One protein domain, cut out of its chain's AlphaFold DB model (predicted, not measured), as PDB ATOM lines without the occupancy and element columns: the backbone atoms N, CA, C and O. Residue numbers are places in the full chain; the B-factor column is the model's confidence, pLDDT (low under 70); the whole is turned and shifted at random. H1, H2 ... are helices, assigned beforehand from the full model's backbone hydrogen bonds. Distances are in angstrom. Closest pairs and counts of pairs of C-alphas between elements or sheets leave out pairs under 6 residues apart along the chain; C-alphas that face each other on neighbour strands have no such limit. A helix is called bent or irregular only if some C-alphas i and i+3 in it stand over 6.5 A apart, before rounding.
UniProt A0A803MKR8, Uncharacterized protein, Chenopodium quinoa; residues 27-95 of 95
ATOM      1  N   LEU A  27      47.253   3.031 -42.253       69.75
ATOM      2  CA  LEU A  27      48.438   2.889 -43.093       69.75
ATOM      3  C   LEU A  27      49.747   2.791 -42.280       69.75
ATOM      4  O   LEU A  27      50.804   2.560 -42.862       69.75
ATOM      5  N   GLN A  28      49.701   3.044 -40.966       69.56
ATOM      6  CA  GLN A  28      50.869   3.195 -40.089       69.56
ATOM      7  C   GLN A  28      50.575   2.650 -38.688       69.56
ATOM      8  O   GLN A  28      49.474   2.848 -38.183       69.56
ATOM      9  N   ASP A  29      51.581   2.066 -38.032       70.38
ATOM     10  CA  ASP A  29      51.439   1.486 -36.688       70.38
ATOM     11  C   ASP A  29      51.193   2.532 -35.592       70.38
ATOM     12  O   ASP A  29      50.674   2.193 -34.533       70.38
ATOM     13  N   ILE A  30      51.618   3.787 -35.804       78.94
ATOM     14  CA  ILE A  30      51.518   4.877 -34.824       78.94
ATOM     15  C   ILE A  30      51.088   6.178 -35.502       78.94
ATOM     16  O   ILE A  30      51.792   6.712 -36.356       78.94
ATOM     17  N   CYS A  31      49.958   6.734 -35.063       85.62
ATOM     18  CA  CYS A  31      49.536   8.095 -35.383       85.62
ATOM     19  C   CYS A  31      48.820   8.702 -34.173       85.62
ATOM     20  O   CYS A  31      47.712   8.304 -33.829       85.62
ATOM     21  N   VAL A  32      49.468   9.671 -33.527       88.25
ATOM     22  CA  VAL A  32      48.853  10.505 -32.489       88.25
ATOM     23  C   VAL A  32      48.181  11.685 -33.177       88.25
ATOM     24  O   VAL A  32      48.848  12.391 -33.931       88.25
ATOM     25  N   ALA A  33      46.895  11.918 -32.929       88.25
ATOM     26  CA  ALA A  33      46.184  13.062 -33.488       88.25
ATOM     27  C   ALA A  33      46.813  14.395 -33.048       88.25
ATOM     28  O   ALA A  33      47.103  14.604 -31.871       88.25
ATOM     29  N   ASP A  34      46.976  15.318 -33.992       89.88
ATOM     30  CA  ASP A  34      47.367  16.700 -33.743       89.88
ATOM     31  C   ASP A  34      46.165  17.637 -33.954       89.88
ATOM     32  O   ASP A  34      45.910  18.090 -35.074       89.88
ATOM     33  N   PRO A  35      45.418  17.966 -32.883       84.25
ATOM     34  CA  PRO A  35      44.292  18.890 -32.959       84.25
ATOM     35  C   PRO A  35      44.713  20.355 -33.122       84.25
ATOM     36  O   PRO A  35      43.854  21.214 -33.307       84.25
ATOM     37  N   THR A  36      46.010  20.663 -33.022       87.75
ATOM     38  CA  THR A  36      46.538  22.031 -33.138       87.75
ATOM     39  C   THR A  36      46.998  22.380 -34.547       87.75
ATOM     40  O   THR A  36      47.216  23.551 -34.860       87.75
ATOM     41  N   SER A  37      47.117  21.377 -35.414       84.81
ATOM     42  CA  SER A  37      47.480  21.568 -36.809       84.81
ATOM     43  C   SER A  37      46.409  22.355 -37.568       84.81
ATOM     44  O   SER A  37      45.212  22.112 -37.439       84.81
ATOM     45  N   GLY A  38      46.843  23.287 -38.421       87.00
ATOM     46  CA  GLY A  38      45.954  24.037 -39.320       87.00
ATOM     47  C   GLY A  38      45.519  23.258 -40.567       87.00
ATOM     48  O   GLY A  38      44.860  23.821 -41.440       87.00
ATOM     49  N   ILE A  39      45.925  21.992 -40.694       88.31
ATOM     50  CA  ILE A  39      45.660  21.153 -41.864       88.31
ATOM     51  C   ILE A  39      44.328  20.422 -41.676       88.31
ATOM     52  O   ILE A  39      44.138  19.698 -40.703       88.31
ATOM     53  N   MET A  40      43.422  20.572 -42.643       84.19
ATOM     54  CA  MET A  40      42.125  19.895 -42.641       84.19
ATOM     55  C   MET A  40      42.210  18.573 -43.406       84.19
ATOM     56  O   MET A  40      42.491  18.555 -44.604       84.19
ATOM     57  N   VAL A  41      41.938  17.471 -42.711       85.81
ATOM     58  CA  VAL A  41      41.812  16.114 -43.266       85.81
ATOM     59  C   VAL A  41      40.553  15.454 -42.700       85.81
ATOM     60  O   VAL A  41      39.913  15.999 -41.802       85.81
ATOM     61  N   ASN A  42      40.163  14.288 -43.216       79.19
ATOM     62  CA  ASN A  42      39.108  13.499 -42.581       79.19
ATOM     63  C   ASN A  42      39.667  12.908 -41.270       79.19
ATOM     64  O   ASN A  42      40.499  12.007 -41.315       79.19
ATOM     65  N   GLY A  43      39.288  13.485 -40.125       81.31
ATOM     66  CA  GLY A  43      39.885  13.181 -38.819       81.31
ATOM     67  C   GLY A  43      40.896  14.245 -38.383       81.31
ATOM     68  O   GLY A  43      40.613  15.437 -38.475       81.31
ATOM     69  N   PHE A  44      42.064  13.816 -37.902       85.81
ATOM     70  CA  PHE A  44      43.141  14.703 -37.462       85.81
ATOM     71  C   PHE A  44      44.454  14.329 -38.148       85.81
ATOM     72  O   PHE A  44      44.721  13.144 -38.348       85.81
ATOM     73  N   PRO A  45      45.297  15.308 -38.509       88.50
ATOM     74  CA  PRO A  45      46.641  15.010 -38.979       88.50
ATOM     75  C   PRO A  45      47.474  14.387 -37.850       88.50
ATOM     76  O   PRO A  45      47.236  14.656 -36.674       88.50
ATOM     77  N   CYS A  46      48.467  13.570 -38.202       88.81
ATOM     78  CA  CYS A  46      49.356  12.963 -37.215       88.81
ATOM     79  C   CYS A  46      50.391  13.975 -36.705       88.81
ATOM     80  O   CYS A  46      51.025  14.692 -37.484       88.81
ATOM     81  N   LYS A  47      50.626  13.957 -35.396       88.12
ATOM     82  CA  LYS A  47      51.738  14.633 -34.726       88.12
ATOM     83  C   LYS A  47      53.078  14.071 -35.214       88.12
ATOM     84  O   LYS A  47      53.181  12.900 -35.577       88.12
ATOM     85  N   ASN A  48      54.133  14.883 -35.168       88.69
ATOM     86  CA  ASN A  48      55.489  14.409 -35.450       88.69
ATOM     87  C   ASN A  48      55.950  13.404 -34.375       88.69
ATOM     88  O   ASN A  48      55.785  13.669 -33.184       88.69
ATOM     89  N   ILE A  49      56.583  12.298 -34.790       84.19
ATOM     90  CA  ILE A  49      57.094  11.231 -33.909       84.19
ATOM     91  C   ILE A  49      57.985  11.791 -32.790       84.19
ATOM     92  O   ILE A  49      57.891  11.355 -31.648       84.19
ATOM     93  N   SER A  50      58.805  12.806 -33.076       88.19
ATOM     94  CA  SER A  50      59.693  13.425 -32.080       88.19
ATOM     95  C   SER A  50      58.959  14.196 -30.975       88.19
ATOM     96  O   SER A  50      59.569  14.530 -29.963       88.19
ATOM     97  N   MET A  51      57.678  14.512 -31.170       88.44
ATOM     98  CA  MET A  51      56.830  15.235 -30.215       88.44
ATOM     99  C   MET A  51      55.806  14.320 -29.530       88.44
ATOM    100  O   MET A  51      54.977  14.807 -28.755       88.44
ATOM    101  N   MET A  52      55.820  13.022 -29.846       88.75
ATOM    102  CA  MET A  52      54.964  12.035 -29.199       88.75
ATOM    103  C   MET A  52      55.514  11.710 -27.817       88.75
ATOM    104  O   MET A  52      56.716  11.499 -27.646       88.75
ATOM    105  N   THR A  53      54.627  11.648 -26.833       90.00
ATOM    106  CA  THR A  53      54.981  11.245 -25.472       90.00
ATOM    107  C   THR A  53      54.062  10.129 -24.991       90.00
ATOM    108  O   THR A  53      53.042   9.832 -25.611       90.00
ATOM    109  N   ALA A  54      54.425   9.467 -23.891       87.19
ATOM    110  CA  ALA A  54      53.603   8.390 -23.343       87.19
ATOM    111  C   ALA A  54      52.200   8.897 -22.965       87.19
ATOM    112  O   ALA A  54      51.210   8.193 -23.145       87.19
ATOM    113  N   GLU A  55      52.108  10.140 -22.496       88.56
ATOM    114  CA  GLU A  55      50.866  10.789 -22.079       88.56
ATOM    115  C   GLU A  55      49.838  10.895 -23.211       88.56
ATOM    116  O   GLU A  55      48.644  10.875 -22.926       88.56
ATOM    117  N   ASP A  56      50.273  10.926 -24.477       86.62
ATOM    118  CA  ASP A  56      49.371  10.940 -25.633       86.62
ATOM    119  C   ASP A  56      48.528   9.642 -25.729       86.62
ATOM    120  O   ASP A  56      47.472   9.638 -26.360       86.62
ATOM    121  N   PHE A  57      48.948   8.551 -25.072       86.25
ATOM    122  CA  PHE A  57      48.281   7.239 -25.086       86.25
ATOM    123  C   PHE A  57      47.576   6.875 -23.769       86.25
ATOM    124  O   PHE A  57      46.881   5.860 -23.706       86.25
ATOM    125  N   PHE A  58      47.735   7.668 -22.703       86.00
ATOM    126  CA  PHE A  58      47.200   7.337 -21.380       86.00
ATOM    127  C   PHE A  58      46.016   8.216 -20.984       86.00
ATOM    128  O   PHE A  58      46.101   9.440 -20.948       86.00
ATOM    129  N   PHE A  59      44.929   7.576 -20.543       87.50
ATOM    130  CA  PHE A  59      43.758   8.272 -20.017       87.50
ATOM    131  C   PHE A  59      43.243   7.651 -18.727       87.50
ATOM    132  O   PHE A  59      42.803   6.506 -18.682       87.50
ATOM    133  N   THR A  60      43.258   8.438 -17.654       87.12
ATOM    134  CA  THR A  60      42.895   7.978 -16.304       87.12
ATOM    135  C   THR A  60      41.566   8.543 -15.811       87.12
ATOM    136  O   THR A  60      41.173   8.302 -14.674       87.12
ATOM    137  N   ARG A  61      40.839   9.323 -16.623       84.12
ATOM    138  CA  ARG A  61      39.562   9.895 -16.164       84.12
ATOM    139  C   ARG A  61      38.448   8.856 -16.084       84.12
ATOM    140  O   ARG A  61      37.600   8.983 -15.210       84.12
ATOM    141  N   ILE A  62      38.473   7.823 -16.930       84.81
ATOM    142  CA  ILE A  62      37.481   6.731 -16.893       84.81
ATOM    143  C   ILE A  62      37.663   5.840 -15.662       84.81
ATOM    144  O   ILE A  62      36.684   5.327 -15.130       84.81
ATOM    145  N   SER A  63      38.890   5.694 -15.152       85.44
ATOM    146  CA  SER A  63      39.133   4.904 -13.939       85.44
ATOM    147  C   SER A  63      38.654   5.595 -12.659       85.44
ATOM    148  O   SER A  63      38.652   4.981 -11.593       85.44
ATOM    149  N   LYS A  64      38.223   6.860 -12.742       86.19
ATOM    150  CA  LYS A  64      37.674   7.608 -11.613       86.19
ATOM    151  C   LYS A  64      36.143   7.616 -11.682       86.19
ATOM    152  O   LYS A  64      35.585   7.962 -12.724       86.19
ATOM    153  N   PRO A  65      35.445   7.294 -10.578       81.81
ATOM    154  CA  PRO A  65      33.993   7.345 -10.547       81.81
ATOM    155  C   PRO A  65      33.502   8.776 -10.783       81.81
ATOM    156  O   PRO A  65      34.027   9.743 -10.226       81.81
ATOM    157  N   SER A  66      32.475   8.906 -11.619       82.25
ATOM    158  CA  SER A  66      31.863  10.194 -11.931       82.25
ATOM    159  C   SER A  66      30.752  10.514 -10.932       82.25
ATOM    160  O   SER A  66      29.978   9.636 -10.557       82.25
ATOM    161  N   GLN A  67      30.642  11.776 -10.508       81.62
ATOM    162  CA  GLN A  67      29.545  12.193  -9.634       81.62
ATOM    163  C   GLN A  67      28.224  12.239 -10.405       81.62
ATOM    164  O   GLN A  67      28.049  13.061 -11.309       81.62
ATOM    165  N   ILE A  68      27.299  11.364 -10.018       80.19
ATOM    166  CA  ILE A  68      25.923  11.312 -10.510       80.19
ATOM    167  C   ILE A  68      25.093  12.266  -9.643       80.19
ATOM    168  O   ILE A  68      24.356  11.848  -8.758       80.19
ATOM    169  N   ALA A  69      25.275  13.571  -9.827       74.31
ATOM    170  CA  ALA A  69      24.452  14.572  -9.158       74.31
ATOM    171  C   ALA A  69      23.499  15.196 -10.181       74.31
ATOM    172  O   ALA A  69      23.945  15.707 -11.206       74.31
ATOM    173  N   ASN A  70      22.196  15.161  -9.893       70.69
ATOM    174  CA  ASN A  70      21.151  15.892 -10.620       70.69
ATOM    175  C   ASN A  70      20.995  15.543 -12.117       70.69
ATOM    176  O   ASN A  70      20.734  16.427 -12.929       70.69
ATOM    177  N   ASN A  71      21.114  14.264 -12.494       79.44
ATOM    178  CA  ASN A  71      20.684  13.787 -13.814       79.44
ATOM    179  C   ASN A  71      19.388  12.968 -13.698       79.44
ATOM    180  O   ASN A  71      19.322  12.027 -12.910       79.44
ATOM    181  N   ILE A  72      18.401  13.285 -14.539       84.75
ATOM    182  CA  ILE A  72      17.115  12.582 -14.696       84.75
ATOM    183  C   ILE A  72      17.315  11.095 -15.043       84.75
ATOM    184  O   ILE A  72      16.526  10.248 -14.639       84.75
ATOM    185  N   LEU A  73      18.393  10.769 -15.764       88.06
ATOM    186  CA  LEU A  73      18.736   9.403 -16.176       88.06
ATOM    187  C   LEU A  73      19.508   8.612 -15.106       88.06
ATOM    188  O   LEU A  73      19.757   7.427 -15.300       88.06
ATOM    189  N   GLY A  74      19.954   9.256 -14.018       85.88
ATOM    190  CA  GLY A  74      20.741   8.594 -12.969       85.88
ATOM    191  C   GLY A  74      22.101   8.051 -13.430       85.88
ATOM    192  O   GLY A  74      22.683   7.208 -12.756       85.88
ATOM    193  N   SER A  75      22.622   8.516 -14.567       83.75
ATOM    194  CA  SER A  75      23.900   8.075 -15.138       83.75
ATOM    195  C   SER A  75      24.774   9.265 -15.532       83.75
ATOM    196  O   SER A  75      24.295  10.389 -15.675       83.75
ATOM    197  N   LYS A  76      26.081   9.060 -15.694       86.06
ATOM    198  CA  LYS A  76      26.985  10.082 -16.231       86.06
ATOM    199  C   LYS A  76      28.057   9.413 -17.073       86.06
ATOM    200  O   LYS A  76      28.823   8.602 -16.563       86.06
ATOM    201  N   VAL A  77      28.095   9.761 -18.355       85.81
ATOM    202  CA  VAL A  77      29.081   9.240 -19.301       85.81
ATOM    203  C   VAL A  77      30.335  10.104 -19.224       85.81
ATOM    204  O   VAL A  77      30.267  11.321 -19.388       85.81
ATOM    205  N   THR A  78      31.477   9.472 -18.972       86.62
ATOM    206  CA  THR A  78      32.793  10.089 -19.156       86.62
ATOM    207  C   THR A  78      33.303   9.650 -20.520       86.62
ATOM    208  O   THR A  78      33.684   8.494 -20.685       86.62
ATOM    209  N   GLY A  79      33.252  10.551 -21.501       84.12
ATOM    210  CA  GLY A  79      33.784  10.284 -22.834       84.12
ATOM    211  C   GLY A  79      35.307  10.148 -22.824       84.12
ATOM    212  O   GLY A  79      35.988  10.801 -22.031       84.12
ATOM    213  N   ALA A  80      35.807   9.284 -23.702       85.19
ATOM    214  CA  ALA A  80      37.188   9.267 -24.164       85.19
ATOM    215  C   ALA A  80      37.134   9.282 -25.687       85.19
ATOM    216  O   ALA A  80      36.779   8.281 -26.304       85.19
ATOM    217  N   ASN A  81      37.382  10.447 -26.270       83.50
ATOM    218  CA  ASN A  81      37.509  10.604 -27.714       83.50
ATOM    219  C   ASN A  81      38.948  11.006 -28.069       83.50
ATOM    220  O   ASN A  81      39.791  11.172 -27.192       83.50
ATOM    221  N   VAL A  82      39.221  11.227 -29.353       80.69
ATOM    222  CA  VAL A  82      40.563  11.584 -29.838       80.69
ATOM    223  C   VAL A  82      41.104  12.915 -29.281       80.69
ATOM    224  O   VAL A  82      42.305  13.153 -29.308       80.69
ATOM    225  N   MET A  83      40.244  13.784 -28.738       83.88
ATOM    226  CA  MET A  83      40.664  15.002 -28.029       83.88
ATOM    227  C   MET A  83      41.084  14.710 -26.584       83.88
ATOM    228  O   MET A  83      41.874  15.452 -26.008       83.88
ATOM    229  N   ASP A  84      40.533  13.651 -25.987       86.50
ATOM    230  CA  ASP A  84      40.879  13.172 -24.649       86.50
ATOM    231  C   ASP A  84      42.080  12.215 -24.670       86.50
ATOM    232  O   ASP A  84      42.875  12.213 -23.729       86.50
ATOM    233  N   ILE A  85      42.189  11.401 -25.726       87.88
ATOM    234  CA  ILE A  85      43.240  10.404 -25.958       87.88
ATOM    235  C   ILE A  85      43.734  10.536 -27.407       87.88
ATOM    236  O   ILE A  85      43.263   9.820 -28.294       87.88
ATOM    237  N   PRO A  86      44.688  11.435 -27.682       85.19
ATOM    238  CA  PRO A  86      45.181  11.675 -29.040       85.19
ATOM    239  C   PRO A  86      45.782  10.430 -29.705       85.19
ATOM    240  O   PRO A  86      45.650  10.235 -30.912       85.19
ATOM    241  N   GLY A  87      46.391   9.547 -28.915       80.12
ATOM    242  CA  GLY A  87      46.918   8.257 -29.351       80.12
ATOM    243  C   GLY A  87      45.850   7.217 -29.698       80.12
ATOM    244  O   GLY A  87      46.183   6.207 -30.300       80.12
ATOM    245  N   GLN A  88      44.568   7.448 -29.388       70.12
ATOM    246  CA  GLN A  88      43.468   6.568 -29.813       70.12
ATOM    247  C   GLN A  88      43.145   6.706 -31.309       70.12
ATOM    248  O   GLN A  88      42.377   5.921 -31.846       70.12
ATOM    249  N   HIS A  89      43.761   7.659 -32.018       64.75
ATOM    250  CA  HIS A  89      43.702   7.704 -33.483       64.75
ATOM    251  C   HIS A  89      44.395   6.495 -34.150       64.75
ATOM    252  O   HIS A  89      44.359   6.338 -35.369       64.75
ATOM    253  N   LEU A  90      44.995   5.620 -33.339       57.91
ATOM    254  CA  LEU A  90      45.280   4.240 -33.675       57.91
ATOM    255  C   LEU A  90      43.971   3.496 -33.986       57.91
ATOM    256  O   LEU A  90      43.248   3.108 -33.074       57.91
ATOM    257  N   GLY A  91      43.673   3.365 -35.278       52.16
ATOM    258  CA  GLY A  91      42.627   2.567 -35.904       52.16
ATOM    259  C   GLY A  91      42.023   1.508 -35.006       52.16
ATOM    260  O   GLY A  91      42.721   0.679 -34.426       52.16
ATOM    261  N   SER A  92      40.697   1.560 -34.949       44.94
ATOM    262  CA  SER A  92      39.783   0.694 -34.214       44.94
ATOM    263  C   SER A  92      39.838  -0.786 -34.658       44.94
ATOM    264  O   SER A  92      38.822  -1.385 -35.008       44.94
ATOM    265  N   LEU A  93      41.021  -1.392 -34.637       40.94
ATOM    266  CA  LEU A  93      41.344  -2.768 -35.005       40.94
ATOM    267  C   LEU A  93      41.902  -3.436 -33.738       40.94
ATOM    268  O   LEU A  93      42.989  -3.093 -33.294       40.94
ATOM    269  N   TYR A  94      41.254  -4.363 -33.041       31.80
ATOM    270  CA  TYR A  94      40.137  -5.248 -33.346       31.80
ATOM    271  C   TYR A  94      39.353  -5.511 -32.048       31.80
ATOM    272  O   TYR A  94      39.959  -5.772 -31.005       31.80
ATOM    273  N   GLY A  95      38.022  -5.502 -32.134       36.91
ATOM    274  CA  GLY A  95      37.109  -6.198 -31.225       36.91
ATOM    275  C   GLY A  95      36.250  -7.152 -32.037       36.91
ATOM    276  O   GLY A  95      35.816  -6.724 -33.128       36.91
TER     277      GLY A  95
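Overview. This is residues 27 to 95 of the 95 residues of an uncharacterized protein of Chenopodium quinoa (UniProt A0A803MKR8). With little regular structure, the printed part is a looped head with one long arm: residues 27 to 53 wind through loops, two short helices, H1 and H2, meet at the arm's base, and residues 58 to 85 run out and fold back, their tip, residues 69 to 74, sticking out free. It has 69 residues, with two named helices, H1 then H2, and no named strand; the class is all helix, though only 8 residues are in named elements. It is loose, with a radius of gyration of the C-alphas of 15.1 A, and elongated, spanning 42 by 25 by 24 A.

Along the chain. H1 is residues 54 to 57, 5.7 A long, beginning at C-alpha 54 (53.603, 8.390, -23.343). H2 is residues 86 to 89, ending at C-alpha 89 (43.702, 7.704, -33.483); it is neither bent nor irregular, but only just: C-alphas 86 and 89 are 6.1 A apart.

Arrangement. H1 and H2 touch; their closest C-alphas, of Phe 57 and Gly 87, are 4.6 A apart. Both are too short for an O i to N i+4 pair; in each, the one O i to N i+3 pair is within range.

Size, cuts and confidence. The C-alphas farthest apart, of Ser 50 and Ile 72, are 46.0 A apart. The printed part has no cut; the link from H1 to H2, 28 residues, is long. The model's pLDDT is under 70 at residues 27 to 28 and 89 to 95.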